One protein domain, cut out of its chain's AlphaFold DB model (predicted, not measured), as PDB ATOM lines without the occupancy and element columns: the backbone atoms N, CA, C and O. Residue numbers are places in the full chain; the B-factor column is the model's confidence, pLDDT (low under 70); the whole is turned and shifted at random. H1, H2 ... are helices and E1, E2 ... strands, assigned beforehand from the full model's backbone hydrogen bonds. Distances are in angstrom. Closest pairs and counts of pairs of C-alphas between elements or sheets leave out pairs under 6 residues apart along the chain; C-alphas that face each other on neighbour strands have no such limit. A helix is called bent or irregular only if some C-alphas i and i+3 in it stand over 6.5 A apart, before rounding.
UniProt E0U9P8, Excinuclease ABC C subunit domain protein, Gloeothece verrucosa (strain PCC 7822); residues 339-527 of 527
ATOM      1  N   SER A 339      55.689  -5.155  51.582       88.19
ATOM      2  CA  SER A 339      57.101  -5.187  51.184       88.19
ATOM      3  C   SER A 339      57.997  -4.654  52.298       88.19
ATOM      4  O   SER A 339      58.936  -5.338  52.696       88.19
ATOM      5  N   SER A 340      57.651  -3.502  52.881       88.19
ATOM      6  CA  SER A 340      58.361  -2.959  54.047       88.19
ATOM      7  C   SER A 340      58.358  -3.928  55.237       88.19
ATOM      8  O   SER A 340      59.389  -4.108  55.885       88.19
ATOM      9  N   LEU A 341      57.234  -4.609  55.504       89.56
ATOM     10  CA  LEU A 341      57.150  -5.614  56.577       89.56
ATOM     11  C   LEU A 341      58.036  -6.842  56.322       89.56
ATOM     12  O   LEU A 341      58.585  -7.395  57.275       89.56
ATOM     13  N   LEU A 342      58.161  -7.277  55.065       92.12
ATOM     14  CA  LEU A 342      59.044  -8.375  54.666       92.12
ATOM     15  C   LEU A 342      60.514  -7.978  54.824       92.12
ATOM     16  O   LEU A 342      61.277  -8.719  55.444       92.12
ATOM     17  N   THR A 343      60.893  -6.790  54.342       92.06
ATOM     18  CA  THR A 343      62.253  -6.252  54.481       92.06
ATOM     19  C   THR A 343      62.647  -6.094  55.947       92.06
ATOM     20  O   THR A 343      63.718  -6.552  56.337       92.06
ATOM     21  N   ALA A 344      61.766  -5.541  56.789       91.69
ATOM     22  CA  ALA A 344      62.006  -5.402  58.229       91.69
ATOM     23  C   ALA A 344      62.200  -6.752  58.945       91.69
ATOM     24  O   ALA A 344      62.841  -6.816  59.989       91.69
ATOM     25  N   ARG A 345      61.656  -7.837  58.380       92.81
ATOM     26  CA  ARG A 345      61.804  -9.212  58.880       92.81
ATOM     27  C   ARG A 345      62.942  -9.991  58.215       92.81
ATOM     28  O   ARG A 345      63.098 -11.173  58.504       92.81
ATOM     29  N   GLY A 346      63.716  -9.367  57.323       94.75
ATOM     30  CA  GLY A 346      64.793 -10.033  56.587       94.75
ATOM     31  C   GLY A 346      64.307 -11.126  55.627       94.75
ATOM     32  O   GLY A 346      65.063 -12.041  55.309       94.75
ATOM     33  N   ILE A 347      63.046 -11.070  55.186       94.69
ATOM     34  CA  ILE A 347      62.478 -12.056  54.263       94.69
ATOM     35  C   ILE A 347      62.810 -11.643  52.827       94.69
ATOM     36  O   ILE A 347      62.491 -10.533  52.403       94.69
ATOM     37  N   ASP A 348      63.420 -12.555  52.063       93.50
ATOM     38  CA  ASP A 348      63.746 -12.336  50.652       93.50
ATOM     39  C   ASP A 348      62.476 -12.145  49.808       93.50
ATOM     40  O   ASP A 348      61.747 -13.089  49.484       93.50
ATOM     41  N   ILE A 349      62.245 -10.895  49.405       91.62
ATOM     42  CA  ILE A 349      61.114 -10.484  48.573       91.62
ATOM     43  C   ILE A 349      61.185 -11.027  47.148       91.62
ATOM     44  O   ILE A 349      60.228 -10.840  46.406       91.62
ATOM     45  N   THR A 350      62.283 -11.648  46.716       89.81
ATOM     46  CA  THR A 350      62.418 -12.237  45.375       89.81
ATOM     47  C   THR A 350      62.059 -13.719  45.351       89.81
ATOM     48  O   THR A 350      61.851 -14.294  44.273       89.81
ATOM     49  N   ARG A 351      61.885 -14.338  46.524       90.50
ATOM     50  CA  ARG A 351      61.485 -15.737  46.643       90.50
ATOM     51  C   ARG A 351      60.147 -15.982  45.935       90.50
ATOM     52  O   ARG A 351      59.214 -15.171  45.981       90.50
ATOM     53  N   TYR A 352      60.092 -17.092  45.200       89.38
ATOM     54  CA  TYR A 352      58.974 -17.496  44.332       89.38
ATOM     55  C   TYR A 352      58.636 -16.558  43.160       89.38
ATOM     56  O   TYR A 352      57.635 -16.781  42.480       89.38
ATOM     57  N   SER A 353      59.470 -15.563  42.843       85.00
ATOM     58  CA  SER A 353      59.285 -14.703  41.657       85.00
ATOM     59  C   SER A 353      59.220 -15.493  40.342       85.00
ATOM     60  O   SER A 353      58.444 -15.158  39.453       85.00
ATOM     61  N   LYS A 354      59.972 -16.595  40.239       82.94
ATOM     62  CA  LYS A 354      59.972 -17.494  39.070       82.94
ATOM     63  C   LYS A 354      58.767 -18.444  39.009       82.94
ATOM     64  O   LYS A 354      58.554 -19.069  37.977       82.94
ATOM     65  N   LEU A 355      57.984 -18.556  40.087       76.44
ATOM     66  CA  LEU A 355      56.800 -19.425  40.179       76.44
ATOM     67  C   LEU A 355      55.478 -18.665  39.962       76.44
ATOM     68  O   LEU A 355      54.400 -19.191  40.255       76.44
ATOM     69  N   MET A 356      55.533 -17.417  39.484       65.62
ATOM     70  CA  MET A 356      54.326 -16.631  39.214       65.62
ATOM     71  C   MET A 356      53.461 -17.282  38.131       65.62
ATOM     72  O   MET A 356      53.956 -17.805  37.132       65.62
ATOM     73  N   TYR A 357      52.140 -17.223  38.314       64.31
ATOM     74  CA  TYR A 357      51.214 -17.704  37.296       64.31
ATOM     75  C   TYR A 357      51.184 -16.744  36.099       64.31
ATOM     76  O   TYR A 357      50.784 -15.586  36.226       64.31
ATOM     77  N   THR A 358      51.589 -17.237  34.927       46.50
ATOM     78  CA  THR A 358      51.646 -16.458  33.690       46.50
ATOM     79  C   THR A 358      50.262 -16.254  33.072       46.50
ATOM     80  O   THR A 358      49.508 -17.186  32.788       46.50
ATOM     81  N   GLY A 359      49.948 -14.976  32.872       44.22
ATOM     82  CA  GLY A 359      48.779 -14.458  32.165       44.22
ATOM     83  C   GLY A 359      48.634 -12.950  32.369       44.22
ATOM     84  O   GLY A 359      48.225 -12.242  31.458       44.22
ATOM     85  N   ASN A 360      49.027 -12.438  33.540       44.25
ATOM     86  CA  ASN A 360      49.051 -11.004  33.808       44.25
ATOM     87  C   ASN A 360      50.215 -10.661  34.751       44.25
ATOM     88  O   ASN A 360      50.136 -10.936  35.948       44.25
ATOM     89  N   LEU A 361      51.281 -10.057  34.211       45.88
ATOM     90  CA  LEU A 361      52.451  -9.571  34.967       45.88
ATOM     91  C   LEU A 361      52.067  -8.602  36.104       45.88
ATOM     92  O   LEU A 361      52.860  -8.379  37.009       45.88
ATOM     93  N   GLN A 362      50.848  -8.052  36.084       49.84
ATOM     94  CA  GLN A 362      50.355  -7.111  37.091       49.84
ATOM     95  C   GLN A 362      49.800  -7.775  38.360       49.84
ATOM     96  O   GLN A 362      49.610  -7.098  39.368       49.84
ATOM     97  N   THR A 363      49.483  -9.075  38.342       57.84
ATOM     98  CA  THR A 363      49.002  -9.768  39.543       57.84
ATOM     99  C   THR A 363      50.141 -10.609  40.095       57.84
ATOM    100  O   THR A 363      50.332 -11.723  39.621       57.84
ATOM    101  N   GLU A 364      50.892 -10.098  41.076       80.81
ATOM    102  CA  GLU A 364      51.956 -10.823  41.799       80.81
ATOM    103  C   GLU A 364      51.397 -12.007  42.616       80.81
ATOM    104  O   GLU A 364      51.508 -12.076  43.837       80.81
ATOM    105  N   ARG A 365      50.705 -12.940  41.962       87.88
ATOM    106  CA  ARG A 365      50.035 -14.080  42.577       87.88
ATOM    107  C   ARG A 365      50.771 -15.358  42.225       87.88
ATOM    108  O   ARG A 365      51.171 -15.574  41.082       87.88
ATOM    109  N   ILE A 366      50.869 -16.237  43.210       92.06
ATOM    110  CA  ILE A 366      51.427 -17.580  43.057       92.06
ATOM    111  C   ILE A 366      50.336 -18.629  43.225       92.06
ATOM    112  O   ILE A 366      49.264 -18.367  43.792       92.06
ATOM    113  N   TYR A 367      50.615 -19.827  42.717       93.12
ATOM    114  CA  TYR A 367      49.832 -21.005  43.050       93.12
ATOM    115  C   TYR A 367      50.241 -21.556  44.408       93.12
ATOM    116  O   TYR A 367      51.422 -21.627  44.729       93.12
ATOM    117  N   ILE A 368      49.237 -21.973  45.171       95.50
ATOM    118  CA  ILE A 368      49.414 -22.819  46.344       95.50
ATOM    119  C   ILE A 368      48.499 -24.034  46.235       95.50
ATOM    120  O   ILE A 368      47.445 -23.994  45.593       95.50
ATOM    121  N   TYR A 369      48.906 -25.116  46.874       96.06
ATOM    122  CA  TYR A 369      48.285 -26.423  46.809       96.06
ATOM    123  C   TYR A 369      47.798 -26.805  48.197       96.06
ATOM    124  O   TYR A 369      48.573 -26.888  49.149       96.06
ATOM    125  N   VAL A 370      46.490 -27.002  48.311       96.62
ATOM    126  CA  VAL A 370      45.790 -27.083  49.592       96.62
ATOM    127  C   VAL A 370      45.072 -28.422  49.708       96.62
ATOM    128  O   VAL A 370      44.373 -28.822  48.779       96.62
ATOM    129  N   LYS A 371      45.231 -29.132  50.829       95.19
ATOM    130  CA  LYS A 371      44.464 -30.362  51.089       95.19
ATOM    131  C   LYS A 371      42.986 -30.033  51.338       95.19
ATOM    132  O   LYS A 371      42.661 -28.958  51.839       95.19
ATOM    133  N   CYS A 372      42.093 -30.957  51.000       92.56
ATOM    134  CA  CYS A 372      40.656 -30.798  51.215       92.56
ATOM    135  C   CYS A 372      40.270 -31.267  52.626       92.56
ATOM    136  O   CYS A 372      40.744 -32.308  53.076       92.56
ATOM    137  N   PHE A 373      39.403 -30.524  53.322       91.38
ATOM    138  CA  PHE A 373      38.863 -30.977  54.614       91.38
ATOM    139  C   PHE A 373      37.813 -32.086  54.450       91.38
ATOM    140  O   PHE A 373      37.556 -32.820  55.401       91.38
ATOM    141  N   ALA A 374      37.220 -32.226  53.260       85.81
ATOM    142  CA  ALA A 374      36.264 -33.287  52.950       85.81
ATOM    143  C   ALA A 374      36.889 -34.691  52.805       85.81
ATOM    144  O   ALA A 374      36.138 -35.657  52.694       85.81
ATOM    145  N   GLY A 375      38.222 -34.817  52.813       83.75
ATOM    146  CA  GLY A 375      38.931 -36.099  52.739       83.75
ATOM    147  C   GLY A 375      39.978 -36.164  51.625       83.75
ATOM    148  O   GLY A 375      40.318 -35.154  51.002       83.75
ATOM    149  N   ASP A 376      40.506 -37.367  51.390       81.00
ATOM    150  CA  ASP A 376      41.430 -37.632  50.288       81.00
ATOM    151  C   ASP A 376      40.675 -37.583  48.953       81.00
ATOM    152  O   ASP A 376      39.735 -38.338  48.728       81.00
ATOM    153  N   LEU A 377      41.102 -36.702  48.045       80.81
ATOM    154  CA  LEU A 377      40.474 -36.532  46.732       80.81
ATOM    155  C   LEU A 377      40.696 -37.730  45.791       80.81
ATOM    156  O   LEU A 377      40.117 -37.752  44.703       80.81
ATOM    157  N   ARG A 378      41.546 -38.698  46.169       71.25
ATOM    158  CA  ARG A 378      41.681 -39.992  45.475       71.25
ATOM    159  C   ARG A 378      40.490 -40.900  45.735       71.25
ATOM    160  O   ARG A 378      40.106 -41.671  44.859       71.25
ATOM    161  N   GLU A 379      39.923 -40.817  46.932       64.88
ATOM    162  CA  GLU A 379      38.724 -41.563  47.260       64.88
ATOM    163  C   GLU A 379      37.531 -40.853  46.612       64.88
ATOM    164  O   GLU A 379      37.439 -39.620  46.657       64.88
ATOM    165  N   PRO A 380      36.613 -41.583  45.956       55.75
ATOM    166  CA  PRO A 380      35.436 -40.951  45.393       55.75
ATOM    167  C   PRO A 380      34.695 -40.250  46.532       55.75
ATOM    168  O   PRO A 380      34.211 -40.919  47.445       55.75
ATOM    169  N   LEU A 381      34.580 -38.915  46.462       50.28
ATOM    170  CA  LEU A 381      33.823 -38.049  47.387       50.28
ATOM    171  C   LEU A 381      32.293 -38.299  47.308       50.28
ATOM    172  O   LEU A 381      31.471 -37.387  47.365       50.28
ATOM    173  N   GLY A 382      31.904 -39.561  47.147       43.28
ATOM    174  CA  GLY A 382      30.616 -40.052  46.696       43.28
ATOM    175  C   GLY A 382      30.758 -40.709  45.326       43.28
ATOM    176  O   GLY A 382      31.042 -40.041  44.335       43.28
ATOM    177  N   LYS A 383      30.494 -42.019  45.239       39.19
ATOM    178  CA  LYS A 383      30.093 -42.678  43.986       39.19
ATOM    179  C   LYS A 383      28.787 -42.043  43.498       39.19
ATOM    180  O   LYS A 383      27.699 -42.554  43.740       39.19
ATOM    181  N   LYS A 384      28.879 -40.894  42.851       40.47
ATOM    182  CA  LYS A 384      27.870 -40.412  41.921       40.47
ATOM    183  C   LYS A 384      28.646 -39.912  40.731       40.47
ATOM    184  O   LYS A 384      29.293 -38.873  40.819       40.47
ATOM    185  N   ASP A 385      28.583 -40.676  39.645       42.09
ATOM    186  CA  ASP A 385      28.864 -40.159  38.317       42.09
ATOM    187  C   ASP A 385      28.321 -38.736  38.251       42.09
ATOM    188  O   ASP A 385      27.144 -38.491  38.552       42.09
ATOM    189  N   ILE A 386      29.193 -37.776  37.955       41.72
ATOM    190  CA  ILE A 386      28.760 -36.411  37.701       41.72
ATOM    191  C   ILE A 386      27.872 -36.513  36.462       41.72
ATOM    192  O   ILE A 386      28.362 -36.569  35.337       41.72
ATOM    193  N   ASN A 387      26.559 -36.609  36.682       40.62
ATOM    194  CA  ASN A 387      25.554 -36.595  35.634       40.62
ATOM    195  C   ASN A 387      25.615 -35.216  34.979       40.62
ATOM    196  O   ASN A 387      24.978 -34.259  35.425       40.62
ATOM    197  N   LEU A 388      26.427 -35.105  33.934       41.75
ATOM    198  CA  LEU A 388      26.359 -34.025  32.968       41.75
ATOM    199  C   LEU A 388      25.130 -34.314  32.108       41.75
ATOM    200  O   LEU A 388      25.223 -34.910  31.044       41.75
ATOM    201  N   SER A 389      23.946 -33.980  32.621       35.78
ATOM    202  CA  SER A 389      22.724 -34.028  31.827       35.78
ATOM    203  C   SER A 389      22.836 -32.985  30.715       35.78
ATOM    204  O   SER A 389      22.672 -31.788  30.967       35.78
ATOM    205  N   THR A 390      23.129 -33.419  29.496       41.03
ATOM    206  CA  THR A 390      22.712 -32.698  28.296       41.03
ATOM    207  C   THR A 390      21.245 -33.043  28.053       41.03
ATOM    208  O   THR A 390      20.855 -34.202  28.136       41.03
ATOM    209  N   GLU A 391      20.403 -32.040  27.795       40.97
ATOM    210  CA  GLU A 391      18.955 -32.198  27.542       40.97
ATOM    211  C   GLU A 391      18.628 -32.945  26.231       40.97
ATOM    212  O   GLU A 391      17.470 -33.048  25.838       40.97
ATOM    213  N   GLN A 392      19.631 -33.496  25.553       38.78
ATOM    214  CA  GLN A 392      19.480 -34.342  24.379       38.78
ATOM    215  C   GLN A 392      20.167 -35.674  24.670       38.78
ATOM    216  O   GLN A 392      21.302 -35.694  25.152       38.78
ATOM    217  N   GLY A 393      19.422 -36.760  24.463       39.53
ATOM    218  CA  GLY A 393      19.725 -38.131  24.874       39.53
ATOM    219  C   GLY A 393      20.884 -38.803  24.139       39.53
ATOM    220  O   GLY A 393      20.734 -39.937  23.699       39.53
ATOM    221  N   ASP A 394      22.036 -38.144  24.062       37.97
ATOM    222  CA  ASP A 394      23.269 -38.717  23.535       37.97
ATOM    223  C   ASP A 394      24.195 -39.222  24.649       37.97
ATOM    224  O   ASP A 394      24.172 -38.762  25.793       37.97
ATOM    225  N   LYS A 395      24.977 -40.248  24.297       41.31
ATOM    226  CA  LYS A 395      25.812 -41.086  25.173       41.31
ATOM    227  C   LYS A 395      26.476 -40.322  26.330       41.31
ATOM    228  O   LYS A 395      27.309 -39.439  26.136       41.31
ATOM    229  N   LYS A 396      26.155 -40.775  27.549       39.97
ATOM    230  CA  LYS A 396      26.744 -40.351  28.826       39.97
ATOM    231  C   LYS A 396      28.271 -40.449  28.772       39.97
ATOM    232  O   LYS A 396      28.815 -41.547  28.747       39.97
ATOM    233  N   THR A 397      28.954 -39.313  28.817       40.41
ATOM    234  CA  THR A 397      30.393 -39.249  29.096       40.41
ATOM    235  C   THR A 397      30.569 -38.587  30.457       40.41
ATOM    236  O   THR A 397      30.642 -37.366  30.578       40.41
ATOM    237  N   SER A 398      30.572 -39.383  31.530       49.97
ATOM    238  CA  SER A 398      31.098 -38.902  32.806       49.97
ATOM    239  C   SER A 398      32.595 -38.683  32.601       49.97
ATOM    240  O   SER A 398      33.335 -39.630  32.353       49.97
ATOM    241  N   VAL A 399      33.049 -37.426  32.628       53.16
ATOM    242  CA  VAL A 399      34.490 -37.157  32.680       53.16
ATOM    243  C   VAL A 399      34.925 -37.505  34.093       53.16
ATOM    244  O   VAL A 399      34.465 -36.860  35.042       53.16
ATOM    245  N   PRO A 400      35.765 -38.519  34.275       62.00
ATOM    246  CA  PRO A 400      36.117 -38.926  35.609       62.00
ATOM    247  C   PRO A 400      37.078 -37.927  36.262       62.00
ATOM    248  O   PRO A 400      37.874 -37.285  35.575       62.00
ATOM    249  N   ILE A 401      37.032 -37.807  37.594       67.00
ATOM    250  CA  ILE A 401      37.889 -36.874  38.356       67.00
ATOM    251  C   ILE A 401      39.381 -37.105  38.052       67.00
ATOM    252  O   ILE A 401      40.146 -36.142  38.027       67.00
ATOM    253  N   SER A 402      39.779 -38.343  37.740       66.38
ATOM    254  CA  SER A 402      41.148 -38.695  37.340       66.38
ATOM    255  C   SER A 402      41.663 -37.869  36.160       66.38
ATOM    256  O   SER A 402      42.798 -37.404  36.196       66.38
ATOM    257  N   ASN A 403      40.809 -37.583  35.172       67.38
ATOM    258  CA  ASN A 403      41.162 -36.792  33.988       67.38
ATOM    259  C   ASN A 403      41.379 -35.304  34.306       67.38
ATOM    260  O   ASN A 403      41.866 -34.549  33.465       67.38
ATOM    261  N   MET A 404      40.990 -34.858  35.504       74.94
ATOM    262  CA  MET A 404      41.186 -33.484  35.967       74.94
ATOM    263  C   MET A 404      42.445 -33.309  36.823       74.94
ATOM    264  O   MET A 404      42.795 -32.164  37.134       74.94
ATOM    265  N   ILE A 405      43.104 -34.404  37.218       79.94
ATOM    266  CA  ILE A 405      44.320 -34.365  38.030       79.94
ATOM    267  C   ILE A 405      45.514 -34.034  37.137       79.94
ATOM    268  O   ILE A 405      45.685 -34.580  36.051       79.94
ATOM    269  N   GLN A 406      46.358 -33.128  37.615       82.00
ATOM    270  CA  GLN A 406      47.588 -32.700  36.967       82.00
ATOM    271  C   GLN A 406      48.766 -32.995  37.897       82.00
ATOM    272  O   GLN A 406      48.666 -32.794  39.105       82.00
ATOM    273  N   GLY A 407      49.884 -33.466  37.347       80.50
ATOM    274  CA  GLY A 407      51.114 -33.660  38.114       80.50
ATOM    275  C   GLY A 407      51.887 -32.364  38.343       80.50
ATOM    276  O   GLY A 407      51.625 -31.343  37.702       80.50
ATOM    277  N   SER A 408      52.910 -32.434  39.194       74.19
ATOM    278  CA  SER A 408      53.844 -31.329  39.475       74.19
ATOM    279  C   SER A 408      54.515 -30.730  38.227       74.19
ATOM    280  O   SER A 408      54.808 -29.538  38.209       74.19
ATOM    281  N   LYS A 409      54.682 -31.511  37.149       65.25
ATOM    282  CA  LYS A 409      55.238 -31.063  35.852       65.25
ATOM    283  C   LYS A 409      54.177 -30.623  34.818       65.25
ATOM    284  O   LYS A 409      54.511 -30.424  33.653       65.25
ATOM    285  N   GLY A 410      52.912 -30.458  35.214       61.00
ATOM    286  CA  GLY A 410      51.818 -30.013  34.338       61.00
ATOM    287  C   GLY A 410      51.152 -31.127  33.516       61.00
ATOM    288  O   GLY A 410      51.413 -32.313  33.720       61.00
ATOM    289  N   LEU A 411      50.239 -30.737  32.612       48.59
ATOM    290  CA  LEU A 411      49.466 -31.626  31.728       48.59
ATOM    291  C   LEU A 411      50.400 -32.441  30.816       48.59
ATOM    292  O   LEU A 411      50.688 -32.043  29.691       48.59
ATOM    293  N   ARG A 412      50.834 -33.623  31.255       45.34
ATOM    294  CA  ARG A 412      51.033 -34.721  30.307       45.34
ATOM    295  C   ARG A 412      49.659 -35.334  30.073       45.34
ATOM    296  O   ARG A 412      48.930 -35.548  31.034       45.34
ATOM    297  N   GLY A 413      49.293 -35.548  28.809       45.62
ATOM    298  CA  GLY A 413      48.096 -36.287  28.404       45.62
ATOM    299  C   GLY A 413      48.183 -37.703  28.953       45.62
ATOM    300  O   GLY A 413      48.725 -38.610  28.332       45.62
ATOM    301  N   GLN A 414      47.757 -37.841  30.193       49.81
ATOM    302  CA  GLN A 414      47.913 -39.018  31.003       49.81
ATOM    303  C   GLN A 414      46.582 -39.773  30.859       49.81
ATOM    304  O   GLN A 414      45.659 -39.569  31.639       49.81
ATOM    305  N   ASN A 415      46.481 -40.624  29.826       47.16
ATOM    306  CA  ASN A 415      45.417 -41.629  29.659       47.16
ATOM    307  C   ASN A 415      45.567 -42.714  30.741       47.16
ATOM    308  O   ASN A 415      45.914 -43.856  30.441       47.16
ATOM    309  N   PHE A 416      45.403 -42.357  32.014       51.84
ATOM    310  CA  PHE A 416      45.537 -43.321  33.101       51.84
ATOM    311  C   PHE A 416      44.199 -43.995  33.328       51.84
ATOM    312  O   PHE A 416      43.167 -43.345  33.502       51.84
ATOM    313  N   ASN A 417      44.248 -45.323  33.345       55.72
ATOM    314  CA  ASN A 417      43.190 -46.115  33.930       55.72
ATOM    315  C   ASN A 417      43.022 -45.690  35.400       55.72
ATOM    316  O   ASN A 417      44.013 -45.429  36.088       55.72
ATOM    317  N   HIS A 418      41.778 -45.604  35.860       56.03
ATOM    318  CA  HIS A 418      41.405 -45.134  37.197       56.03
ATOM    319  C   HIS A 418      42.186 -45.771  38.338       56.03
ATOM    320  O   HIS A 418      42.452 -45.115  39.345       56.03
ATOM    321  N   ASP A 419      42.567 -47.027  38.145       58.31
ATOM    322  CA  ASP A 419      43.177 -47.862  39.167       58.31
ATOM    323  C   ASP A 419      44.672 -47.558  39.387       58.31
ATOM    324  O   ASP A 419      45.244 -48.023  40.366       58.31
ATOM    325  N   ASN A 420      45.302 -46.737  38.530       64.25
ATOM    326  CA  ASN A 420      46.752 -46.496  38.531       64.25
ATOM    327  C   ASN A 420      47.135 -45.005  38.585       64.25
ATOM    328  O   ASN A 420      48.071 -44.579  37.906       64.25
ATOM    329  N   LEU A 421      46.439 -44.177  39.369       69.56
ATOM    330  CA  LEU A 421      46.905 -42.802  39.598       69.56
ATOM    331  C   LEU A 421      48.274 -42.823  40.315       69.56
ATOM    332  O   LEU A 421      48.348 -43.308  41.445       69.56
ATOM    333  N   PRO A 422      49.354 -42.264  39.728       77.88
ATOM    334  CA  PRO A 422      50.701 -42.330  40.310       77.88
ATOM    335  C   PRO A 422      50.884 -41.395  41.518       77.88
ATOM    336  O   PRO A 422      51.947 -41.362  42.137       77.88
ATOM    337  N   TYR A 423      49.862 -40.599  41.845       84.69
ATOM    338  CA  TYR A 423      49.930 -39.582  42.883       84.69
ATOM    339  C   TYR A 423      49.464 -40.137  44.229       84.69
ATOM    340  O   TYR A 423      48.330 -40.590  44.384       84.69
ATOM    341  N   LYS A 424      50.335 -40.041  45.234       86.31
ATOM    342  CA  LYS A 424      50.042 -40.392  46.626       86.31
ATOM    343  C   LYS A 424      49.104 -39.384  47.285       86.31
ATOM    344  O   LYS A 424      48.328 -39.763  48.150       86.31
ATOM    345  N   TYR A 425      49.167 -38.116  46.887       88.25
ATOM    346  CA  TYR A 425      48.308 -37.064  47.422       88.25
ATOM    347  C   TYR A 425      47.824 -36.150  46.304       88.25
ATOM    348  O   TYR A 425      48.583 -35.827  45.387       88.25
ATOM    349  N   ILE A 426      46.571 -35.713  46.408       90.19
ATOM    350  CA  ILE A 426      45.962 -34.767  45.477       90.19
ATOM    351  C   ILE A 426      45.544 -33.512  46.240       90.19
ATOM    352  O   ILE A 426      44.825 -33.578  47.237       90.19
ATOM    353  N   TYR A 427      45.968 -32.361  45.731       93.81
ATOM    354  CA  TYR A 427      45.693 -31.050  46.306       93.81
ATOM    355  C   TYR A 427      44.689 -30.256  45.461       93.81
ATOM    356  O   TYR A 427      44.582 -30.430  44.249       93.81
ATOM    357  N   ILE A 428      43.983 -29.313  46.076       94.31
ATOM    358  CA  ILE A 428      43.232 -28.279  45.364       94.31
ATOM    359  C   ILE A 428      44.190 -27.128  45.061       94.31
ATOM    360  O   ILE A 428      44.772 -26.542  45.977       94.31
ATOM    361  N   ARG A 429      44.341 -26.777  43.781       93.69
ATOM    362  CA  ARG A 429      45.131 -25.607  43.382       93.69
ATOM    363  C   ARG A 429      44.347 -24.329  43.667       93.69
ATOM    364  O   ARG A 429      43.242 -24.132  43.162       93.69
ATOM    365  N   ALA A 430      44.943 -23.426  44.428       93.56
ATOM    366  CA  ALA A 430      44.415 -22.102  44.715       93.56
ATOM    367  C   ALA A 430      45.454 -21.023  44.383       93.56
ATOM    368  O   ALA A 430      46.597 -21.327  44.059       93.56
ATOM    369  N   THR A 431      45.053 -19.751  44.425       92.50
ATOM    370  CA  THR A 431      45.979 -18.625  44.231       92.50
ATOM    371  C   THR A 431      45.994 -17.728  45.453       92.50
ATOM    372  O   THR A 431      44.950 -17.503  46.076       92.50
ATOM    373  N   VAL A 432      47.152 -17.146  45.730       92.00
ATOM    374  CA  VAL A 432      47.375 -16.186  46.814       92.00
ATOM    375  C   VAL A 432      48.284 -15.065  46.313       92.00
ATOM    376  O   VAL A 432      48.985 -15.237  45.318       92.00
ATOM    377  N   ASP A 433      48.214 -13.899  46.950       91.00
ATOM    378  CA  ASP A 433      49.199 -12.834  46.746       91.00
ATOM    379  C   ASP A 433      50.574 -13.300  47.254       91.00
ATOM    380  O   ASP A 433      50.666 -13.924  48.311       91.00
ATOM    381  N   ARG A 434      51.629 -13.071  46.471       92.31
ATOM    382  CA  ARG A 434      52.963 -13.622  46.724       92.31
ATOM    383  C   ARG A 434      53.615 -13.007  47.954       92.31
ATOM    384  O   ARG A 434      54.140 -13.746  48.778       92.31
ATOM    385  N   LEU A 435      53.563 -11.683  48.088       91.94
ATOM    386  CA  LEU A 435      54.139 -10.984  49.238       91.94
ATOM    387  C   LEU A 435      53.393 -11.366  50.517       91.94
ATOM    388  O   LEU A 435      54.010 -11.650  51.541       91.94
ATOM    389  N   ALA A 436      52.066 -11.468  50.435       92.81
ATOM    390  CA  ALA A 436      51.267 -11.995  51.529       92.81
ATOM    391  C   ALA A 436      51.658 -13.431  51.909       92.81
ATOM    392  O   ALA A 436      51.771 -13.733  53.095       92.81
ATOM    393  N   TRP A 437      51.868 -14.319  50.931       95.50
ATOM    394  CA  TRP A 437      52.329 -15.675  51.223       95.50
ATOM    395  C   TRP A 437      53.690 -15.663  51.911       95.50
ATOM    396  O   TRP A 437      53.816 -16.289  52.952       95.50
ATOM    397  N   LEU A 438      54.671 -14.910  51.404       95.19
ATOM    398  CA  LEU A 438      55.996 -14.809  52.026       95.19
ATOM    399  C   LEU A 438      55.921 -14.352  53.489       95.19
ATOM    400  O   LEU A 438      56.643 -14.882  54.328       95.19
ATOM    401  N   LEU A 439      55.017 -13.420  53.807       95.19
ATOM    402  CA  LEU A 439      54.851 -12.920  55.172       95.19
ATOM    403  C   LEU A 439      54.283 -13.992  56.114       95.19
ATOM    404  O   LEU A 439      54.653 -14.036  57.287       95.19
ATOM    405  N   PHE A 440      53.384 -14.847  55.617       96.44
ATOM    406  CA  PHE A 440      52.662 -15.824  56.437       96.44
ATOM    407  C   PHE A 440      53.128 -17.277  56.280       96.44
ATOM    408  O   PHE A 440      52.685 -18.145  57.034       96.44
ATOM    409  N   GLU A 441      54.039 -17.555  55.353       96.62
ATOM    410  CA  GLU A 441      54.591 -18.881  55.075       96.62
ATOM    411  C   GLU A 441      55.164 -19.576  56.323       96.62
ATOM    412  O   GLU A 441      54.823 -20.748  56.533       96.62
ATOM    413  N   PRO A 442      55.933 -18.903  57.210       96.56
ATOM    414  CA  PRO A 442      56.442 -19.537  58.430       96.56
ATOM    415  C   PRO A 442      55.342 -20.112  59.333       96.56
ATOM    416  O   PRO A 442      55.585 -21.049  60.088       96.56
ATOM    417  N   TYR A 443      54.123 -19.577  59.242       97.06
ATOM    418  CA  TYR A 443      52.995 -19.971  60.086       97.06
ATOM    419  C   TYR A 443      52.034 -20.944  59.388       97.06
ATOM    420  O   TYR A 443      51.300 -21.655  60.080       97.06
ATOM    421  N   LEU A 444      52.031 -20.973  58.046       97.19
ATOM    422  CA  LEU A 444      51.017 -21.652  57.224       97.19
ATOM    423  C   LEU A 444      51.550 -22.761  56.295       97.19
ATOM    424  O   LEU A 444      50.749 -23.437  55.646       97.19
ATOM    425  N   SER A 445      52.868 -22.955  56.203       95.19
ATOM    426  CA  SER A 445      53.517 -23.876  55.247       95.19
ATOM    427  C   SER A 445      53.151 -25.362  55.397       95.19
ATOM    428  O   SER A 445      53.329 -26.142  54.463       95.19
ATOM    429  N   ASP A 446      52.596 -25.775  56.533       95.38
ATOM    430  CA  ASP A 446      52.072 -27.126  56.767       95.38
ATOM    431  C   ASP A 446      50.584 -27.286  56.409       95.38
ATOM    432  O   ASP A 446      50.087 -28.412  56.331       95.38
ATOM    433  N   PHE A 447      49.879 -26.187  56.124       97.19
ATOM    434  CA  PHE A 447      48.479 -26.195  55.691       97.19
ATOM    435  C   PHE A 447      48.308 -25.959  54.179       97.19
ATOM    436  O   PHE A 447      47.220 -26.194  53.639       97.19
ATOM    437  N   ALA A 448      49.356 -25.500  53.489       96.69
ATOM    438  CA  ALA A 448      49.405 -25.345  52.037       96.69
ATOM    439  C   ALA A 448      50.852 -25.399  51.518       96.69
ATOM    440  O   ALA A 448      51.773 -24.962  52.199       96.69
ATOM    441  N   LYS A 449      51.047 -25.894  50.290       94.88
ATOM    442  CA  LYS A 449      52.366 -26.000  49.639       94.88
ATOM    443  C   LYS A 449      52.475 -25.053  48.447       94.88
ATOM    444  O   LYS A 449      51.495 -24.863  47.738       94.88
ATOM    445  N   VAL A 450      53.664 -24.520  48.177       93.75
ATOM    446  CA  VAL A 450      53.947 -23.765  46.935       93.75
ATOM    447  C   VAL A 450      54.419 -24.693  45.813       93.75
ATOM    448  O   VAL A 450      54.140 -24.448  44.644       93.75
ATOM    449  N   GLU A 451      55.084 -25.791  46.170       92.50
ATOM    450  CA  GLU A 451      55.647 -26.767  45.237       92.50
ATOM    451  C   GLU A 451      55.173 -28.182  45.584       92.50
ATOM    452  O   GLU A 451      54.934 -28.514  46.750       92.50
ATOM    453  N   LEU A 452      55.024 -29.009  44.550       91.06
ATOM    454  CA  LEU A 452      54.596 -30.401  44.656       91.06
ATOM    455  C   LEU A 452      55.751 -31.333  44.294       91.06
ATOM    456  O   LEU A 452      56.489 -31.061  43.347       91.06
ATOM    457  N   SER A 453      55.876 -32.452  45.004       91.25
ATOM    458  CA  SER A 453      56.809 -33.521  44.636       91.25
ATOM    459  C   SER A 453      56.305 -34.328  43.431       91.25
ATOM    460  O   SER A 453      55.184 -34.157  42.951       91.25
ATOM    461  N   GLU A 454      57.135 -35.221  42.886       87.38
ATOM    462  CA  GLU A 454      56.780 -36.019  41.698       87.38
ATOM    463  C   GLU A 454      55.604 -36.983  41.932       87.38
ATOM    464  O   GLU A 454      54.846 -37.274  41.009       87.38
ATOM    465  N   ASN A 455      55.415 -37.428  43.175       88.75
ATOM    466  CA  ASN A 455      54.309 -38.283  43.605       88.75
ATOM    467  C   ASN A 455      53.086 -37.495  44.110       88.75
ATOM    468  O   ASN A 455      52.193 -38.079  44.722       88.75
ATOM    469  N   GLU A 456      53.032 -36.183  43.892       91.44
ATOM    470  CA  GLU A 456      51.900 -35.340  44.264       91.44
ATOM    471  C   GLU A 456      51.231 -34.759  43.014       91.44
ATOM    472  O   GLU A 456      51.883 -34.387  42.034       91.44
ATOM    473  N   GLY A 457      49.904 -34.684  43.061       90.12
ATOM    474  CA  GLY A 457      49.080 -34.117  42.003       90.12
ATOM    475  C   GLY A 457      48.177 -33.007  42.524       90.12
ATOM    476  O   GLY A 457      48.032 -32.793  43.728       90.12
ATOM    477  N   TYR A 458      47.527 -32.299  41.612       91.81
ATOM    478  CA  TYR A 458      46.542 -31.285  41.953       91.81
ATOM    479  C   TYR A 458      45.358 -31.265  40.998       91.81
ATOM    480  O   TYR A 458      45.440 -31.709  39.858       91.81
ATOM    481  N   ILE A 459      44.258 -30.680  41.461       89.94
ATOM    482  CA  ILE A 459      43.056 -30.412  40.676       89.94
ATOM    483  C   ILE A 459      42.749 -28.915  40.751       89.94
ATOM    484  O   ILE A 459      42.794 -28.296  41.815       89.94
ATOM    485  N   ASN A 460      42.394 -28.318  39.612       87.19
ATOM    486  CA  ASN A 460      42.076 -26.887  39.527       87.19
ATOM    487  C   ASN A 460      40.759 -26.524  40.211       87.19
ATOM    488  O   ASN A 460      40.631 -25.459  40.811       87.19
ATOM    489  N   LYS A 461      39.759 -27.396  40.067       88.12
ATOM    490  CA  LYS A 461      38.436 -27.281  40.676       88.12
ATOM    491  C   LYS A 461      37.881 -28.674  40.923       88.12
ATOM    492  O   LYS A 461      37.761 -29.452  39.981       88.12
ATOM    493  N   VAL A 462      37.507 -28.954  42.164       85.88
ATOM    494  CA  VAL A 462      36.860 -30.213  42.534       85.88
ATOM    495  C   VAL A 462      35.356 -30.035  42.372       85.88
ATOM    496  O   VAL A 462      34.705 -29.418  43.218       85.88
ATOM    497  N   TYR A 463      34.807 -30.499  41.251       82.62
ATOM    498  CA  TYR A 463      33.366 -30.468  41.010       82.62
ATOM    499  C   TYR A 463      32.693 -31.637  41.723       82.62
ATOM    500  O   TYR A 463      33.097 -32.782  41.565       82.62
ATOM    501  N   ILE A 464      31.635 -31.339  42.472       79.00
ATOM    502  CA  ILE A 464      30.747 -32.351  43.064       79.00
ATOM    503  C   ILE A 464      29.484 -32.555  42.213       79.00
ATOM    504  O   ILE A 464      28.750 -33.521  42.382       79.00
ATOM    505  N   SER A 465      29.187 -31.604  41.320       74.56
ATOM    506  CA  SER A 465      28.156 -31.706  40.288       74.56
ATOM    507  C   SER A 465      28.459 -30.733  39.144       74.56
ATOM    508  O   SER A 465      29.332 -29.876  39.276       74.56
ATOM    509  N   ALA A 466      27.695 -30.801  38.049       70.88
ATOM    510  CA  ALA A 466      27.886 -29.969  36.852       70.88
ATOM    511  C   ALA A 466      28.012 -28.454  37.129       70.88
ATOM    512  O   ALA A 466      28.663 -27.736  36.377       70.88
ATOM    513  N   LYS A 467      27.377 -27.962  38.200       76.12
ATOM    514  CA  LYS A 467      27.408 -26.542  38.588       76.12
ATOM    515  C   LYS A 467      28.059 -26.304  39.946       76.12
ATOM    516  O   LYS A 467      28.297 -25.159  40.292       76.12
ATOM    517  N   LYS A 468      28.339 -27.349  40.730       80.31
ATOM    518  CA  LYS A 468      28.811 -27.190  42.107       80.31
ATOM    519  C   LYS A 468      30.250 -27.644  42.268       80.31
ATOM    520  O   LYS A 468      30.596 -28.745  41.851       80.31
ATOM    521  N   PHE A 469      31.066 -26.828  42.926       87.88
ATOM    522  CA  PHE A 469      32.468 -27.141  43.203       87.88
ATOM    523  C   PHE A 469      32.884 -26.747  44.619       87.88
ATOM    524  O   PHE A 469      32.317 -25.824  45.214       87.88
ATOM    525  N   ILE A 470      33.880 -27.458  45.145       89.19
ATOM    526  CA  ILE A 470      34.476 -27.198  46.456       89.19
ATOM    527  C   ILE A 470      35.375 -25.967  46.365       89.19
ATOM    528  O   ILE A 470      36.190 -25.817  45.452       89.19
ATOM    529  N   VAL A 471      35.220 -25.077  47.338       93.25
ATOM    530  CA  VAL A 471      36.099 -23.939  47.580       93.25
ATOM    531  C   VAL A 471      36.847 -24.197  48.883       93.25
ATOM    532  O   VAL A 471      36.168 -24.344  49.904       93.25
ATOM    533  N   PRO A 472      38.196 -24.205  48.870       95.69
ATOM    534  CA  PRO A 472      38.997 -24.429  50.069       95.69
ATOM    535  C   PRO A 472      38.623 -23.483  51.208       95.69
ATOM    536  O   PRO A 472      38.172 -22.354  50.967       95.69
ATOM    537  N   ALA A 473      38.873 -23.930  52.437       96.81
ATOM    538  CA  ALA A 473      38.833 -23.054  53.596       96.81
ATOM    539  C   ALA A 473      39.820 -21.890  53.431       96.81
ATOM    540  O   ALA A 473      40.817 -21.987  52.709       96.81
ATOM    541  N   LYS A 474      39.519 -20.760  54.070       97.62
ATOM    542  CA  LYS A 474      40.322 -19.537  53.964       97.62
ATOM    543  C   LYS A 474      40.487 -18.870  55.308       97.62
ATOM    544  O   LYS A 474      39.520 -18.765  56.061       97.62
ATOM    545  N   ILE A 475      41.679 -18.357  55.558       97.56
ATOM    546  CA  ILE A 475      41.907 -17.348  56.580       97.56
ATOM    547  C   ILE A 475      41.912 -15.979  55.906       97.56
ATOM    548  O   ILE A 475      42.564 -15.789  54.880       97.56
ATOM    549  N   ASN A 476      41.156 -15.033  56.455       96.44
ATOM    550  CA  ASN A 476      41.282 -13.625  56.116       96.44
ATOM    551  C   ASN A 476      42.021 -12.929  57.256       96.44
ATOM    552  O   ASN A 476      41.551 -12.938  58.394       96.44
ATOM    553  N   ILE A 477      43.172 -12.357  56.931       94.12
ATOM    554  CA  ILE A 477      44.075 -11.677  57.849       94.12
ATOM    555  C   ILE A 477      43.984 -10.188  57.549       94.12
ATOM    556  O   ILE A 477      44.146  -9.777  56.402       94.12
ATOM    557  N   GLU A 478      43.693  -9.394  58.564       91.94
ATOM    558  CA  GLU A 478      43.680  -7.945  58.485       91.94
ATOM    559  C   GLU A 478      44.857  -7.374  59.273       91.94
ATOM    560  O   GLU A 478      45.049  -7.732  60.436       91.94
ATOM    561  N   ILE A 479      45.646  -6.517  58.619       88.62
ATOM    562  CA  ILE A 479      46.795  -5.820  59.209       88.62
ATOM    563  C   ILE A 479      46.446  -4.331  59.291       88.62
ATOM    564  O   ILE A 479      46.002  -3.745  58.296       88.62
ATOM    565  N   ASP A 480      46.588  -3.744  60.481       83.00
ATOM    566  CA  ASP A 480      46.346  -2.320  60.773       83.00
ATOM    567  C   ASP A 480      44.980  -1.779  60.301       83.00
ATOM    568  O   ASP A 480      44.854  -0.614  59.937       83.00
ATOM    569  N   ASN A 481      43.938  -2.623  60.292       74.06
ATOM    570  CA  ASN A 481      42.573  -2.296  59.831       74.06
ATOM    571  C   ASN A 481      42.462  -1.806  58.370       74.06
ATOM    572  O   ASN A 481      41.519  -1.105  58.000       74.06
ATOM    573  N   ASN A 482      43.457  -2.130  57.548       68.88
ATOM    574  CA  ASN A 482      43.729  -1.406  56.308       68.88
ATOM    575  C   ASN A 482      43.783  -2.346  55.095       68.88
ATOM    576  O   ASN A 482      43.211  -2.078  54.032       68.88
ATOM    577  N   SER A 483      44.405  -3.515  55.265       70.38
ATOM    578  CA  SER A 483      44.515  -4.535  54.221       70.38
ATOM    579  C   SER A 483      43.952  -5.871  54.698       70.38
ATOM    580  O   SER A 483      44.365  -6.382  55.728       70.38
ATOM    581  N   SER A 484      43.006  -6.445  53.941       85.19
ATOM    582  CA  SER A 484      42.504  -7.807  54.168       85.19
ATOM    583  C   SER A 484      43.106  -8.757  53.136       85.19
ATOM    584  O   SER A 484      42.896  -8.607  51.928       85.19
ATOM    585  N   ILE A 485      43.864  -9.727  53.627       90.25
ATOM    586  CA  ILE A 485      44.584 -10.746  52.875       90.25
ATOM    587  C   ILE A 485      43.840 -12.063  53.050       90.25
ATOM    588  O   ILE A 485      43.566 -12.464  54.172       90.25
ATOM    589  N   SER A 486      43.531 -12.763  51.960       94.38
ATOM    590  CA  SER A 486      42.828 -14.049  52.014       94.38
ATOM    591  C   SER A 486      43.750 -15.180  51.565       94.38
ATOM    592  O   SER A 486      44.149 -15.208  50.396       94.38
ATOM    593  N   ILE A 487      44.066 -16.106  52.473       96.81
ATOM    594  CA  ILE A 487      44.962 -17.243  52.231       96.81
ATOM    595  C   ILE A 487      44.171 -18.554  52.364       96.81
ATOM    596  O   ILE A 487      43.611 -18.841  53.423       96.81
ATOM    597  N   PRO A 488      44.056 -19.342  51.282       97.44
ATOM    598  CA  PRO A 488      43.523 -20.700  51.337       97.44
ATOM    599  C   PRO A 488      44.365 -21.631  52.223       97.44
ATOM    600  O   PRO A 488      45.589 -21.584  52.154       97.44
ATOM    601  N   PHE A 489      43.721 -22.498  53.005       97.94
ATOM    602  CA  PHE A 489      44.398 -23.484  53.858       97.94
ATOM    603  C   PHE A 489      43.600 -24.794  53.950       97.94
ATOM    604  O   PHE A 489      42.389 -24.809  53.713       97.94
ATOM    605  N   GLY A 490      44.296 -25.892  54.243       96.69
ATOM    606  CA  GLY A 490      43.745 -27.245  54.341       96.69
ATOM    607  C   GLY A 490      44.065 -27.880  55.692       96.69
ATOM    608  O   GLY A 490      44.585 -27.194  56.567       96.69
ATOM    609  N   PRO A 491      43.771 -29.173  55.898       96.00
ATOM    610  CA  PRO A 491      44.189 -29.888  57.095       96.00
ATOM    611  C   PRO A 491      45.696 -30.182  57.080       96.00
ATOM    612  O   PRO A 491      46.248 -30.622  56.066       96.00
ATOM    613  N   LYS A 492      46.333 -30.025  58.240       93.44
ATOM    614  CA  LYS A 492      47.653 -30.588  58.540       93.44
ATOM    615  C   LYS A 492      47.466 -31.987  59.116       93.44
ATOM    616  O   LYS A 492      46.674 -32.139  60.031       93.44
ATOM    617  N   ASP A 493      48.159 -32.996  58.591       90.31
ATOM    618  CA  ASP A 493      48.196 -34.359  59.162       90.31
ATOM    619  C   ASP A 493      46.819 -34.965  59.520       90.31
ATOM    620  O   ASP A 493      46.680 -35.715  60.479       90.31
ATOM    621  N   GLY A 494      45.778 -34.631  58.746       86.88
ATOM    622  CA  GLY A 494      44.411 -35.119  58.975       86.88
ATOM    623  C   GLY A 494      43.626 -34.388  60.072       86.88
ATOM    624  O   GLY A 494      42.514 -34.809  60.383       86.88
ATOM    625  N   MET A 495      44.161 -33.294  60.625       95.25
ATOM    626  CA  MET A 495      43.474 -32.450  61.608       95.25
ATOM    627  C   MET A 495      42.088 -32.023  61.132       95.25
ATOM    628  O   MET A 495      41.873 -31.679  59.962       95.25
ATOM    629  N   LYS A 496      41.147 -31.962  62.073       95.31
ATOM    630  CA  LYS A 496      39.827 -31.382  61.829       95.31
ATOM    631  C   LYS A 496      39.947 -29.871  61.640       95.31
ATOM    632  O   LYS A 496      40.898 -29.232  62.085       95.31
ATOM    633  N   TYR A 497      38.936 -29.283  61.002       95.44
ATOM    634  CA  TYR A 497      38.885 -27.839  60.745       95.44
ATOM    635  C   TYR A 497      39.117 -27.009  62.020       95.44
ATOM    636  O   TYR A 497      39.920 -26.080  61.995       95.44
ATOM    637  N   GLU A 498      38.511 -27.406  63.145       96.62
ATOM    638  CA  GLU A 498      38.592 -26.629  64.391       96.62
ATOM    639  C   GLU A 498      39.972 -26.699  65.061       96.62
ATOM    640  O   GLU A 498      40.435 -25.725  65.652       96.62
ATOM    641  N   GLU A 499      40.668 -27.822  64.901       97.00
ATOM    642  CA  GLU A 499      42.048 -27.995  65.362       97.00
ATOM    643  C   GLU A 499      42.998 -27.144  64.511       97.00
ATOM    644  O   GLU A 499      43.841 -26.418  65.041       97.00
ATOM    645  N   ALA A 500      42.806 -27.160  63.185       96.94
ATOM    646  CA  ALA A 500      43.608 -26.376  62.256       96.94
ATOM    647  C   ALA A 500      43.478 -24.865  62.511       96.94
ATOM    648  O   ALA A 500      44.492 -24.170  62.574       96.94
ATOM    649  N   ILE A 501      42.258 -24.336  62.702       97.31
ATOM    650  CA  ILE A 501      42.083 -22.897  62.974       97.31
ATOM    651  C   ILE A 501      42.690 -22.489  64.314       97.31
ATOM    652  O   ILE A 501      43.220 -21.384  64.415       97.31
ATOM    653  N   GLN A 502      42.624 -23.356  65.328       97.31
ATOM    654  CA  GLN A 502      43.164 -23.046  66.644       97.31
ATOM    655  C   GLN A 502      44.692 -22.967  66.586       97.31
ATOM    656  O   GLN A 502      45.264 -21.976  67.039       97.31
ATOM    657  N   LEU A 503      45.330 -23.936  65.924       97.69
ATOM    658  CA  LEU A 503      46.775 -23.946  65.711       97.69
ATOM    659  C   LEU A 503      47.244 -22.751  64.862       97.69
ATOM    660  O   LEU A 503      48.236 -22.102  65.191       97.69
ATOM    661  N   ILE A 504      46.522 -22.416  63.785       97.75
ATOM    662  CA  ILE A 504      46.841 -21.236  62.965       97.75
ATOM    663  C   ILE A 504      46.715 -19.950  63.791       97.75
ATOM    664  O   ILE A 504      47.573 -19.072  63.700       97.75
ATOM    665  N   ARG A 505      45.658 -19.823  64.602       97.06
ATOM    666  CA  ARG A 505      45.431 -18.642  65.442       97.06
ATOM    667  C   ARG A 505      46.564 -18.449  66.444       97.06
ATOM    668  O   ARG A 505      47.077 -17.339  66.537       97.06
ATOM    669  N   GLU A 506      46.972 -19.511  67.129       97.06
ATOM    670  CA  GLU A 506      48.079 -19.484  68.090       97.06
ATOM    671  C   GLU A 506      49.388 -19.023  67.431       97.06
ATOM    672  O   GLU A 506      50.039 -18.089  67.898       97.06
ATOM    673  N   ARG A 507      49.737 -19.596  66.274       97.38
ATOM    674  CA  ARG A 507      50.947 -19.211  65.528       97.38
ATOM    675  C   ARG A 507      50.939 -17.757  65.080       97.38
ATOM    676  O   ARG A 507      51.965 -17.088  65.159       97.38
ATOM    677  N   LEU A 508      49.794 -17.264  64.611       96.00
ATOM    678  CA  LEU A 508      49.663 -15.876  64.172       96.00
ATOM    679  C   LEU A 508      49.670 -14.896  65.347       96.00
ATOM    680  O   LEU A 508      50.234 -13.814  65.210       96.00
ATOM    681  N   GLN A 509      49.115 -15.264  66.502       93.75
ATOM    682  CA  GLN A 509      49.240 -14.468  67.729       93.75
ATOM    683  C   GLN A 509      50.703 -14.362  68.179       93.75
ATOM    684  O   GLN A 509      51.153 -13.284  68.559       93.75
ATOM    685  N   ASN A 510      51.471 -15.439  68.013       94.19
ATOM    686  CA  ASN A 510      52.895 -15.496  68.345       94.19
ATOM    687  C   ASN A 510      53.819 -14.971  67.227       94.19
ATOM    688  O   ASN A 510      55.038 -15.080  67.326       94.19
ATOM    689  N   SER A 511      53.272 -14.390  66.152       92.56
ATOM    690  CA  SER A 511      54.055 -13.924  64.994       92.56
ATOM    691  C   SER A 511      54.834 -12.624  65.233       92.56
ATOM    692  O   SER A 511      55.694 -12.251  64.429       92.56
ATOM    693  N   GLY A 512      54.488 -11.877  66.286       90.75
ATOM    694  CA  GLY A 512      54.988 -10.518  66.503       90.75
ATOM    695  C   GLY A 512      54.506  -9.505  65.451       90.75
ATOM    696  O   GLY A 512      55.073  -8.419  65.336       90.75
ATOM    697  N   ILE A 513      53.500  -9.838  64.631       89.50
ATOM    698  CA  ILE A 513      52.848  -8.886  63.722       89.50
ATOM    699  C   ILE A 513      51.798  -8.107  64.523       89.50
ATOM    700  O   ILE A 513      50.825  -8.681  65.011       89.50
ATOM    701  N   ALA A 514      52.001  -6.797  64.669       85.06
ATOM    702  CA  ALA A 514      51.085  -5.933  65.404       85.06
ATOM    703  C   ALA A 514      49.705  -5.843  64.725       85.06
ATOM    704  O   ALA A 514      49.588  -5.943  63.504       85.06
ATOM    705  N   ASN A 515      48.660  -5.631  65.535       87.12
ATOM    706  CA  ASN A 515      47.287  -5.348  65.088       87.12
ATOM    707  C   ASN A 515      46.681  -6.376  64.120       87.12
ATOM    708  O   ASN A 515      45.844  -6.033  63.280       87.12
ATOM    709  N   LEU A 516      47.081  -7.640  64.240       92.00
ATOM    710  CA  LEU A 516      46.607  -8.702  63.370       92.00
ATOM    711  C   LEU A 516      45.214  -9.179  63.809       92.00
ATOM    712  O   LEU A 516      45.032  -9.705  64.908       92.00
ATOM    713  N   LYS A 517      44.221  -9.050  62.925       94.06
ATOM    714  CA  LYS A 517      42.888  -9.650  63.101       94.06
ATOM    715  C   LYS A 517      42.711 -10.811  62.134       94.06
ATOM    716  O   LYS A 517      43.033 -10.700  60.956       94.06
ATOM    717  N   THR A 518      42.169 -11.928  62.617       95.69
ATOM    718  CA  THR A 518      41.903 -13.110  61.785       95.69
ATOM    719  C   THR A 518      40.427 -13.459  61.774       95.69
ATOM    720  O   THR A 518      39.755 -13.464  62.803       95.69
ATOM    721  N   THR A 519      39.919 -13.804  60.595       96.69
ATOM    722  CA  THR A 519      38.617 -14.452  60.436       96.69
ATOM    723  C   THR A 519      38.773 -15.685  59.567       96.69
ATOM    724  O   THR A 519      39.556 -15.697  58.619       96.69
ATOM    725  N   PHE A 520      38.024 -16.737  59.875       97.25
ATOM    726  CA  PHE A 520      38.121 -18.007  59.167       97.25
ATOM    727  C   PHE A 520      36.825 -18.280  58.416       97.25
ATOM    728  O   PHE A 520      35.727 -18.033  58.907       97.25
ATOM    729  N   THR A 521      36.956 -18.768  57.190       96.31
ATOM    730  CA  THR A 521      35.848 -19.265  56.380       96.31
ATOM    731  C   THR A 521      36.053 -20.753  56.170       96.31
ATOM    732  O   THR A 521      37.118 -21.173  55.712       96.31
ATOM    733  N   ARG A 522      35.037 -21.547  56.506       96.06
ATOM    734  CA  ARG A 522      35.067 -22.995  56.312       96.06
ATOM    735  C   ARG A 522      35.063 -23.343  54.826       96.06
ATOM    736  O   ARG A 522      34.565 -22.580  53.992       96.06
ATOM    737  N   GLU A 523      35.614 -24.507  54.508       92.88
ATOM    738  CA  GLU A 523      35.448 -25.125  53.195       92.88
ATOM    739  C   GLU A 523      33.954 -25.196  52.842       92.88
ATOM    740  O   GLU A 523      33.109 -25.491  53.691       92.88
ATOM    741  N   SER A 524      33.611 -24.837  51.607       92.00
ATOM    742  CA  SER A 524      32.214 -24.679  51.193       92.00
ATOM    743  C   SER A 524      31.993 -25.089  49.745       92.00
ATOM    744  O   SER A 524      32.921 -25.149  48.942       92.00
ATOM    745  N   ILE A 525      30.732 -25.338  49.401       88.00
ATOM    746  CA  ILE A 525      30.305 -25.681  48.046       88.00
ATOM    747  C   ILE A 525      29.702 -24.433  47.397       88.00
ATOM    748  O   ILE A 525      28.719 -23.885  47.901       88.00
ATOM    749  N   LYS A 526      30.248 -24.001  46.257       86.19
ATOM    750  CA  LYS A 526      29.677 -22.909  45.447       86.19
ATOM    751  C   LYS A 526      28.964 -23.450  44.217       86.19
ATOM    752  O   LYS A 526      29.364 -24.488  43.705       86.19
ATOM    753  N   THR A 527      27.902 -22.755  43.796       77.94
ATOM    754  CA  THR A 527      27.121 -23.016  42.567       77.94
ATOM    755  C   THR A 527      27.491 -22.022  41.473       77.94
ATOM    756  O   THR A 527      27.901 -20.895  41.844       77.94
TER     757      THR A 527
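What this domain is: This is residues 339 to 527 of the 527 residues of the protein "Excinuclease ABC C subunit domain protein" of Gloeothece verrucosa (strain PCC 7822) (UniProt E0U9P8). A curled sheet, E1 E3 E4 E2, meets edge strand E8 of a second sheet, E8 E7 E9, which has H3 and H4 over one face. E6 and E10 prolong E7 and E9 into a small third sheet with E5; H1 packs on H3, and loop residues 390 to 395 stick out. The 189 printed residues include four named helices and ten named strands, in the order H1 E1 H2 E2 E3 H3 E4 E5 E6 E7 E8 H4 E9 E10, with 85 residues in named elements, under half; the class is mixed. The first sheet is mixed, the others, E5 E6 E10 and E8 E7 E9, antiparallel. The whole is compact, with a radius of gyration of the C-alphas of 18.4 A, yet elongated, spanning 61 by 33 by 31 A.

How they stand to each other: Start at E3, residues 425 to 433: it is antiparallel to E1, 365 to 370 (N 368 to O 430, 2.9 A), and parallel to E4, 456 to 459 (N 427 to O 457, 2.9 A). E4 is antiparallel to E2, 405 to 407 (N 406 to O 458, 2.8 A), and H2, 401 to 404, only grazes this strongly twisted sheet. Look next at C-alphas Val 432 and Ile 487, 6.0 A apart, the closest of E3 and E8, 483 to 489. E8 forms a hairpin with E7, 473 to 479 (N 485 to O 477, 2.8 A), and E7 is antiparallel to E9, 517 to 521 (N 476 to O 519, 2.8 A). H4, 497 to 509, runs along E7 at 18 degrees on the local plane, at a height over the sheet of 9.6 A. H3, 434 to 444, lies on the same face of the sheet E8 E7 E9 as H4, over E8 at a height over the sheet of 9.4 A, and sheet and helices make two layers, helices on one face of a sheet; H3 is irregular, C-alphas 439 and 442 being 7.5 A apart. H3 touches H4, about perpendicular at 74 degrees, by C-alphas Tyr 443 and Arg 507, 5.9 A, and H1, 339 to 344, by Leu 439 and Leu 342, 6.2 A. E6, 468 to 471, is antiparallel to E5, 463 to 465, in a hairpin (N 464 to O 468, 2.9 A), and to E10, 524 to 526 (N 471 to O 524, 2.8 A). E3, H3, E4 form a right-handed strand-helix-strand unit, two parallel neighbours with a helix between; E1, H2, E2 and E8, H4, E9 are split ones, also right-handed. Every O i to N i+4 pair is within hydrogen-bond range in H1 and H4, and 5 of 7 in H3; H2 is too short for one.

Where its parts are: Find C-alpha 339 at (57.101, -5.187, 51.184), where H1 begins, and C-alpha 526 at (29.677, -22.909, 45.447), where E10 ends. E3 runs 24.3 A, E7 19.8 A, E8 19.0 A, H4 18.3 A.

The domain as a whole: The C-alphas farthest apart, Ala 344 and Gly 393, are 63.0 A apart. The printed part has no cut; links H1 to E1, E1 to H2, E2 to E3 and H3 to E4 are long. The pLDDT is under 70 at residues 356 to 363, 379 to 403, 409 to 421 and 482.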